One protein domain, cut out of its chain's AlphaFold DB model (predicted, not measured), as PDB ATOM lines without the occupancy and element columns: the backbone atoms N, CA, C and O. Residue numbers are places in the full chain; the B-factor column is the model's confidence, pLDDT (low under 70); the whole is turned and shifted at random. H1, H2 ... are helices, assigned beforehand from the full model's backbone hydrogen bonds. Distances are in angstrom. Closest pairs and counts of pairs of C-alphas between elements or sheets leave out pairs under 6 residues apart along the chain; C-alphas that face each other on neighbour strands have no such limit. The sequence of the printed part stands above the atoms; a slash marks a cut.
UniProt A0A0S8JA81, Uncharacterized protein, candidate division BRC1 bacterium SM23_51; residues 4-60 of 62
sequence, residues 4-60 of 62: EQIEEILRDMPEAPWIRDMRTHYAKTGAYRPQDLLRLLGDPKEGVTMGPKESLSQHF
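AT A GLANCE: This is residues 4 to 60 of the 62 residues of an uncharacterized protein of candidate division BRC1 bacterium SM23_51 (UniProt A0A0S8JA81). The longest helix, H2, and H3 make one end of a loose, folded-back chain; H1 and the short H4 lie near each other at the other end, where unnamed residues 42 to 55 lead back to H4. The printed part has 57 residues with four named helices, H1 to H4 in chain order, and no named strand: all helix. It is loose, radius of gyration of the C-alphas 13.5 A, spans 37 by 29 by 17 A.

IN THESE COORDINATES: Find C-alpha 17 at (107.490, 92.230, 8.993); from there H2 runs 18.5 A to residue 29. H3 is residues 34 to 41, 10.4 A. H1, residues 4 to 12, 12.5 A, begins at (116.382, 79.925, 29.268). H4, residues 56 to 59, 5.5 A, ends at (103.982, 78.182, 23.243).

HOW THE PARTS SIT: H2 and H3 are close but not clearly touching, closest C-alphas Met 22 and Asp 36, 6.4 A. They run opposite ways at a steep tilt of 61 degrees. H1 and H4 are close but not clearly touching, closest C-alphas Ile 9 and His 59, 7.7 A. H1 and H2 are apart. In H1, H2 and H3 every O i to N i+4 pair is within hydrogen-bond range; H4 is too short for one.

THE WHOLE: The C-alphas farthest apart, Thr 29 and Phe 60, are 39.4 A apart. The printed part has no cut. The link H3 to H4 is long. pLDDT is under 70 at residue 44 and residues 46 to 60.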
ATOM      1  N   GLU A   4     115.714  80.388  30.496       83.75
ATOM      2  CA  GLU A   4     116.382  79.925  29.268       83.75
ATOM      3  C   GLU A   4     115.382  79.449  28.205       83.75
ATOM      4  O   GLU A   4     115.505  79.808  27.039       83.75
ATOM      5  N   GLN A   5     114.337  78.718  28.605       76.50
ATOM      6  CA  GLN A   5     113.307  78.242  27.674       76.50
ATOM      7  C   GLN A   5     112.483  79.396  27.083       76.50
ATOM      8  O   GLN A   5     112.087  79.344  25.922       76.50
ATOM      9  N   ILE A   6     112.242  80.456  27.862       77.94
ATOM     10  CA  ILE A   6     111.574  81.668  27.363       77.94
ATOM     11  C   ILE A   6     112.473  82.381  26.347       77.94
ATOM     12  O   ILE A   6     111.991  82.816  25.304       77.94
ATOM     13  N   GLU A   7     113.771  82.497  26.627       79.38
ATOM     14  CA  GLU A   7     114.727  83.142  25.723       79.38
ATOM     15  C   GLU A   7     114.885  82.396  24.392       79.38
ATOM     16  O   GLU A   7     114.990  83.046  23.349       79.38
ATOM     17  N   GLU A   8     114.865  81.061  24.405       82.44
ATOM     18  CA  GLU A   8     114.868  80.244  23.185       82.44
ATOM     19  C   GLU A   8     113.614  80.494  22.339       82.44
ATOM     20  O   GLU A   8     113.726  80.817  21.158       82.44
ATOM     21  N   ILE A   9     112.427  80.475  22.955       80.12
ATOM     22  CA  ILE A   9     111.161  80.758  22.256       80.12
ATOM     23  C   ILE A   9     111.169  82.170  21.655       80.12
ATOM     24  O   ILE A   9     110.780  82.366  20.504       80.12
ATOM     25  N   LEU A  10     111.638  83.167  22.412       75.38
ATOM     26  CA  LEU A  10     111.738  84.549  21.934       75.38
ATOM     27  C   LEU A  10     112.725  84.707  20.769       75.38
ATOM     28  O   LEU A  10     112.533  85.592  19.935       75.38
ATOM     29  N   ARG A  11     113.773  83.881  20.714       76.94
ATOM     30  CA  ARG A  11     114.775  83.896  19.641       76.94
ATOM     31  C   ARG A  11     114.257  83.258  18.356       76.94
ATOM     32  O   ARG A  11     114.588  83.751  17.279       76.94
ATOM     33  N   ASP A  12     113.470  82.195  18.481       80.94
ATOM     34  CA  ASP A  12     112.977  81.418  17.342       80.94
ATOM     35  C   ASP A  12     111.706  82.006  16.717       80.94
ATOM     36  O   ASP A  12     111.367  81.676  15.577       80.94
ATOM     37  N   MET A  13     111.018  82.915  17.417       77.44
ATOM     38  CA  MET A  13     109.872  83.619  16.853       77.44
ATOM     39  C   MET A  13     110.268  84.460  15.623       77.44
ATOM     40  O   MET A  13     111.245  85.218  15.653       77.44
ATOM     41  N   PRO A  14     109.476  84.401  14.540       75.31
ATOM     42  CA  PRO A  14     109.706  85.187  13.344       75.31
ATOM     43  C   PRO A  14     109.599  86.680  13.657       75.31
ATOM     44  O   PRO A  14     108.637  87.151  14.264       75.31
ATOM     45  N   GLU A  15     110.572  87.462  13.186       77.94
ATOM     46  CA  GLU A  15     110.516  88.915  13.334       77.94
ATOM     47  C   GLU A  15     109.248  89.489  12.678       77.94
ATOM     48  O   GLU A  15     108.823  89.071  11.595       77.94
ATOM     49  N   ALA A  16     108.640  90.493  13.315       81.75
ATOM     50  CA  ALA A  16     107.491  91.164  12.724       81.75
ATOM     51  C   ALA A  16     107.904  91.820  11.389       81.75
ATOM     52  O   ALA A  16     108.912  92.535  11.357       81.75
ATOM     53  N   PRO A  17     107.118  91.683  10.300       86.12
ATOM     54  CA  PRO A  17     107.490  92.230   8.993       86.12
ATOM     55  C   PRO A  17     107.833  93.727   9.019       86.12
ATOM     56  O   PRO A  17     108.755  94.171   8.339       86.12
ATOM     57  N   TRP A  18     107.143  94.506   9.860       85.75
ATOM     58  CA  TRP A  18     107.388  95.941   9.986       85.75
ATOM     59  C   TRP A  18     108.744  96.272  10.632       85.75
ATOM     60  O   TRP A  18     109.330  97.297  10.285       85.75
ATOM     61  N   ILE A  19     109.266  95.414  11.521       88.00
ATOM     62  CA  ILE A  19     110.595  95.585  12.135       88.00
ATOM     63  C   ILE A  19     111.676  95.383  11.075       88.00
ATOM     64  O   ILE A  19     112.603  96.193  10.973       88.00
ATOM     65  N   ARG A  20     111.528  94.355  10.232       90.12
ATOM     66  CA  ARG A  20     112.428  94.109   9.097       90.12
ATOM     67  C   ARG A  20     112.471  95.299   8.141       90.12
ATOM     68  O   ARG A  20     113.549  95.766   7.757       90.12
ATOM     69  N   ASP A  21     111.300  95.822   7.786       92.69
ATOM     70  CA  ASP A  21     111.174  96.963   6.880       92.69
ATOM     71  C   ASP A  21     111.757  98.244   7.491       92.69
ATOM     72  O   ASP A  21     112.435  99.009   6.802       92.69
ATOM     73  N   MET A  22     111.534  98.466   8.790       93.75
ATOM     74  CA  MET A  22     112.113  99.580   9.542       93.75
ATOM     75  C   MET A  22     113.644  99.513   9.548       93.75
ATOM     76  O   MET A  22     114.292 100.499   9.198       93.75
ATOM     77  N   ARG A  23     114.236  98.358   9.892       93.88
ATOM     78  CA  ARG A  23     115.700  98.165   9.887       93.88
ATOM     79  C   ARG A  23     116.289  98.409   8.503       93.88
ATOM     80  O   ARG A  23     117.301  99.093   8.378       93.88
ATOM     81  N   THR A  24     115.625  97.898   7.469       96.25
ATOM     82  CA  THR A  24     116.031  98.102   6.072       96.25
ATOM     83  C   THR A  24     115.985  99.578   5.681       96.25
ATOM     84  O   THR A  24     116.889 100.059   4.999       96.25
ATOM     85  N   HIS A  25     114.948 100.309   6.098       97.00
ATOM     86  CA  HIS A  25     114.842 101.741   5.838       97.00
ATOM     87  C   HIS A  25     115.945 102.520   6.559       97.00
ATOM     88  O   HIS A  25     116.683 103.257   5.909       97.00
ATOM     89  N   TYR A  26     116.110 102.295   7.863       96.12
ATOM     90  CA  TYR A  26     117.123 102.970   8.669       96.12
ATOM     91  C   TYR A  26     118.541 102.715   8.143       96.12
ATOM     92  O   TYR A  26     119.323 103.649   8.011       96.12
ATOM     93  N   ALA A  27     118.855 101.477   7.746       97.44
ATOM     94  CA  ALA A  27     120.149 101.147   7.147       97.44
ATOM     95  C   ALA A  27     120.428 101.917   5.842       97.44
ATOM     96  O   ALA A  27     121.586 102.147   5.505       97.44
ATOM     97  N   LYS A  28     119.383 102.320   5.104       97.56
ATOM     98  CA  LYS A  28     119.505 103.088   3.856       97.56
ATOM     99  C   LYS A  28     119.534 104.600   4.075       97.56
ATOM    100  O   LYS A  28     120.186 105.295   3.304       97.56
ATOM    101  N   THR A  29     118.796 105.114   5.057       97.44
ATOM    102  CA  THR A  29     118.540 106.560   5.205       97.44
ATOM    103  C   THR A  29     119.161 107.181   6.453       97.44
ATOM    104  O   THR A  29     119.262 108.401   6.529       97.44
ATOM    105  N   GLY A  30     119.551 106.369   7.438       96.94
ATOM    106  CA  GLY A  30     119.990 106.826   8.758       96.94
ATOM    107  C   GLY A  30     118.872 107.424   9.621       96.94
ATOM    108  O   GLY A  30     119.158 107.990  10.674       96.94
ATOM    109  N   ALA A  31     117.609 107.322   9.195       95.56
ATOM    110  CA  ALA A  31     116.466 107.931   9.867       95.56
ATOM    111  C   ALA A  31     115.298 106.948  10.002       95.56
ATOM    112  O   ALA A  31     115.143 106.026   9.203       95.56
ATOM    113  N   TYR A  32     114.459 107.154  11.017       93.62
ATOM    114  CA  TYR A  32     113.199 106.429  11.174       93.62
ATOM    115  C   TYR A  32     112.069 107.150  10.444       93.62
ATOM    116  O   TYR A  32     112.030 108.382  10.402       93.62
ATOM    117  N   ARG A  33     111.103 106.391   9.916       94.44
ATOM    118  CA  ARG A  33     109.872 106.980   9.380       94.44
ATOM    119  C   ARG A  33     108.924 107.302  10.541       94.44
ATOM    120  O   ARG A  33     108.939 106.577  11.539       94.44
ATOM    121  N   PRO A  34     108.042 108.308  10.418       91.62
ATOM    122  CA  PRO A  34     107.068 108.630  11.464       91.62
ATOM    123  C   PRO A  34     106.249 107.418  11.938       91.62
ATOM    124  O   PRO A  34     106.063 107.225  13.134       91.62
ATOM    125  N   GLN A  35     105.838 106.541  11.018       88.94
ATOM    126  CA  GLN A  35     105.116 105.309  11.350       88.94
ATOM    127  C   GLN A  35     105.944 104.285  12.137       88.94
ATOM    128  O   GLN A  35     105.373 103.497  12.884       88.94
ATOM    129  N   ASP A  36     107.268 104.262  11.971       90.19
ATOM    130  CA  ASP A  36     108.133 103.363  12.737       90.19
ATOM    131  C   ASP A  36     108.243 103.869  14.181       90.19
ATOM    132  O   ASP A  36     108.128 103.091  15.123       90.19
ATOM    133  N   LEU A  37     108.355 105.192  14.353       87.25
ATOM    134  CA  LEU A  37     108.356 105.837  15.666       87.25
ATOM    135  C   LEU A  37     107.030 105.640  16.403       87.25
ATOM    136  O   LEU A  37     107.055 105.305  17.580       87.25
ATOM    137  N   LEU A  38     105.889 105.774  15.720       86.44
ATOM    138  CA  LEU A  38     104.579 105.499  16.322       86.44
ATOM    139  C   LEU A  38     104.468 104.055  16.819       86.44
ATOM    140  O   LEU A  38     103.925 103.813  17.890       86.44
ATOM    141  N   ARG A  39     105.018 103.085  16.080       83.69
ATOM    142  CA  ARG A  39     105.000 101.678  16.503       83.69
ATOM    143  C   ARG A  39     105.917 101.412  17.691       83.69
ATOM    144  O   ARG A  39     105.518 100.661  18.571       83.69
ATOM    145  N   LEU A  40     107.104 102.020  17.710       83.00
ATOM    146  CA  LEU A  40     108.111 101.842  18.764       83.00
ATOM    147  C   LEU A  40     107.757 102.569  20.064       83.00
ATOM    148  O   LEU A  40     107.895 102.004  21.144       83.00
ATOM    149  N   LEU A  41     107.349 103.832  19.956       82.56
ATOM    150  CA  LEU A  41     107.064 104.712  21.092       82.56
ATOM    151  C   LEU A  41     105.616 104.578  21.571       82.56
ATOM    152  O   LEU A  41     105.298 104.954  22.696       82.56
ATOM    153  N   GLY A  42     104.766 104.017  20.718       73.81
ATOM    154  CA  GLY A  42     103.340 103.897  20.931       73.81
ATOM    155  C   GLY A  42     102.568 105.105  20.423       73.81
ATOM    156  O   GLY A  42     103.007 106.253  20.513       73.81
ATOM    157  N   ASP A  43     101.390 104.824  19.877       74.81
ATOM    158  CA  ASP A  43     100.393 105.849  19.609       74.81
ATOM    159  C   ASP A  43      99.743 106.251  20.948       74.81
ATOM    160  O   ASP A  43      99.402 105.374  21.744       74.81
ATOM    161  N   PRO A  44      99.521 107.544  21.227       67.06
ATOM    162  CA  PRO A  44      98.803 107.977  22.426       67.06
ATOM    163  C   PRO A  44      97.401 107.360  22.600       67.06
ATOM    164  O   PRO A  44      96.875 107.357  23.710       67.06
ATOM    165  N   LYS A  45      96.780 106.880  21.516       72.25
ATOM    166  CA  LYS A  45      95.456 106.244  21.490       72.25
ATOM    167  C   LYS A  45      95.526 104.718  21.499       72.25
ATOM    168  O   LYS A  45      94.738 104.093  22.194       72.25
ATOM    169  N   GLU A  46      96.452 104.138  20.737       68.94
ATOM    170  CA  GLU A  46      96.517 102.683  20.495       68.94
ATOM    171  C   GLU A  46      97.662 101.986  21.258       68.94
ATOM    172  O   GLU A  46      97.738 100.759  21.288       68.94
ATOM    173  N   GLY A  47      98.558 102.743  21.895       69.69
ATOM    174  CA  GLY A  47      99.737 102.217  22.582       69.69
ATOM    175  C   GLY A  47     100.817 101.692  21.631       69.69
ATOM    176  O   GLY A  47     100.835 101.985  20.433       69.69
ATOM    177  N   VAL A  48     101.775 100.944  22.184       68.00
ATOM    178  CA  VAL A  48     102.893 100.342  21.437       68.00
ATOM    179  C   VAL A  48     102.384  99.167  20.611       68.00
ATOM    180  O   VAL A  48     101.710  98.273  21.123       68.00
ATOM    181  N   THR A  49     102.749  99.126  19.329       67.12
ATOM    182  CA  THR A  49     102.487  97.942  18.507       67.12
ATOM    183  C   THR A  49     103.511  96.870  18.871       67.12
ATOM    184  O   THR A  49     104.664  96.935  18.441       67.12
ATOM    185  N   MET A  50     103.089  95.888  19.671       64.38
ATOM    186  CA  MET A  50     103.890  94.697  19.974       64.38
ATOM    187  C   MET A  50     104.241  93.937  18.682       64.38
ATOM    188  O   MET A  50     103.592  94.127  17.655       64.38
ATOM    189  N   GLY A  51     105.307  93.130  18.734       62.59
ATOM    190  CA  GLY A  51     105.931  92.436  17.600       62.59
ATOM    191  C   GLY A  51     105.036  91.418  16.860       62.59
ATOM    192  O   GLY A  51     103.886  91.717  16.549       62.59
ATOM    193  N   PRO A  52     105.554  90.252  16.430       57.94
ATOM    194  CA  PRO A  52     104.773  89.315  15.621       57.94
ATOM    195  C   PRO A  52     103.452  88.961  16.319       57.94
ATOM    196  O   PRO A  52     103.402  88.825  17.538       57.94
ATOM    197  N   LYS A  53     102.369  88.805  15.542       59.09
ATOM    198  CA  LYS A  53     101.035  88.398  16.034       59.09
ATOM    199  C   LYS A  53     100.995  86.939  16.523       59.09
ATOM    200  O   LYS A  53      99.925  86.338  16.561       59.09
ATOM    201  N   GLU A  54     102.144  86.355  16.834       58.00
ATOM    202  CA  GLU A  54     102.207  85.053  17.474       58.00
ATOM    203  C   GLU A  54     101.881  85.250  18.944       58.00
ATOM    204  O   GLU A  54     102.509  86.035  19.659       58.00
ATOM    205  N   SER A  55     100.812  84.593  19.379       59.44
ATOM    206  CA  SER A  55     100.460  84.641  20.781       59.44
ATOM    207  C   SER A  55     101.476  83.790  21.520       59.44
ATOM    208  O   SER A  55     101.528  82.583  21.302       59.44
ATOM    209  N   LEU A  56     102.235  84.390  22.442       61.12
ATOM    210  CA  LEU A  56     103.126  83.636  23.329       61.12
ATOM    211  C   LEU A  56     102.374  82.480  24.019       61.12
ATOM    212  O   LEU A  56     102.949  81.428  24.260       61.12
ATOM    213  N   SER A  57     101.059  82.629  24.242       61.78
ATOM    214  CA  SER A  57     100.190  81.572  24.774       61.78
ATOM    215  C   SER A  57     100.133  80.288  23.945       61.78
ATOM    216  O   SER A  57      99.820  79.242  24.505       61.78
ATOM    217  N   GLN A  58     100.446  80.329  22.649       63.56
ATOM    218  CA  GLN A  58     100.533  79.132  21.805       63.56
ATOM    219  C   GLN A  58     101.773  78.287  22.123       63.56
ATOM    220  O   GLN A  58     101.756  77.086  21.883       63.56
ATOM    221  N   HIS A  59     102.804  78.884  22.729       60.69
ATOM    222  CA  HIS A  59     103.982  78.182  23.243       60.69
ATOM    223  C   HIS A  59     103.815  77.732  24.707       60.69
ATOM    224  O   HIS A  59     104.723  77.122  25.266       60.69
ATOM    225  N   PHE A  60     102.669  78.034  25.333       63.56
ATOM    226  CA  PHE A  60     102.375  77.744  26.743       63.56
ATOM    227  C   PHE A  60     101.227  76.736  26.939       63.56
ATOM    228  O   PHE A  60     100.747  76.599  28.062       63.56
TER     229      PHE A  60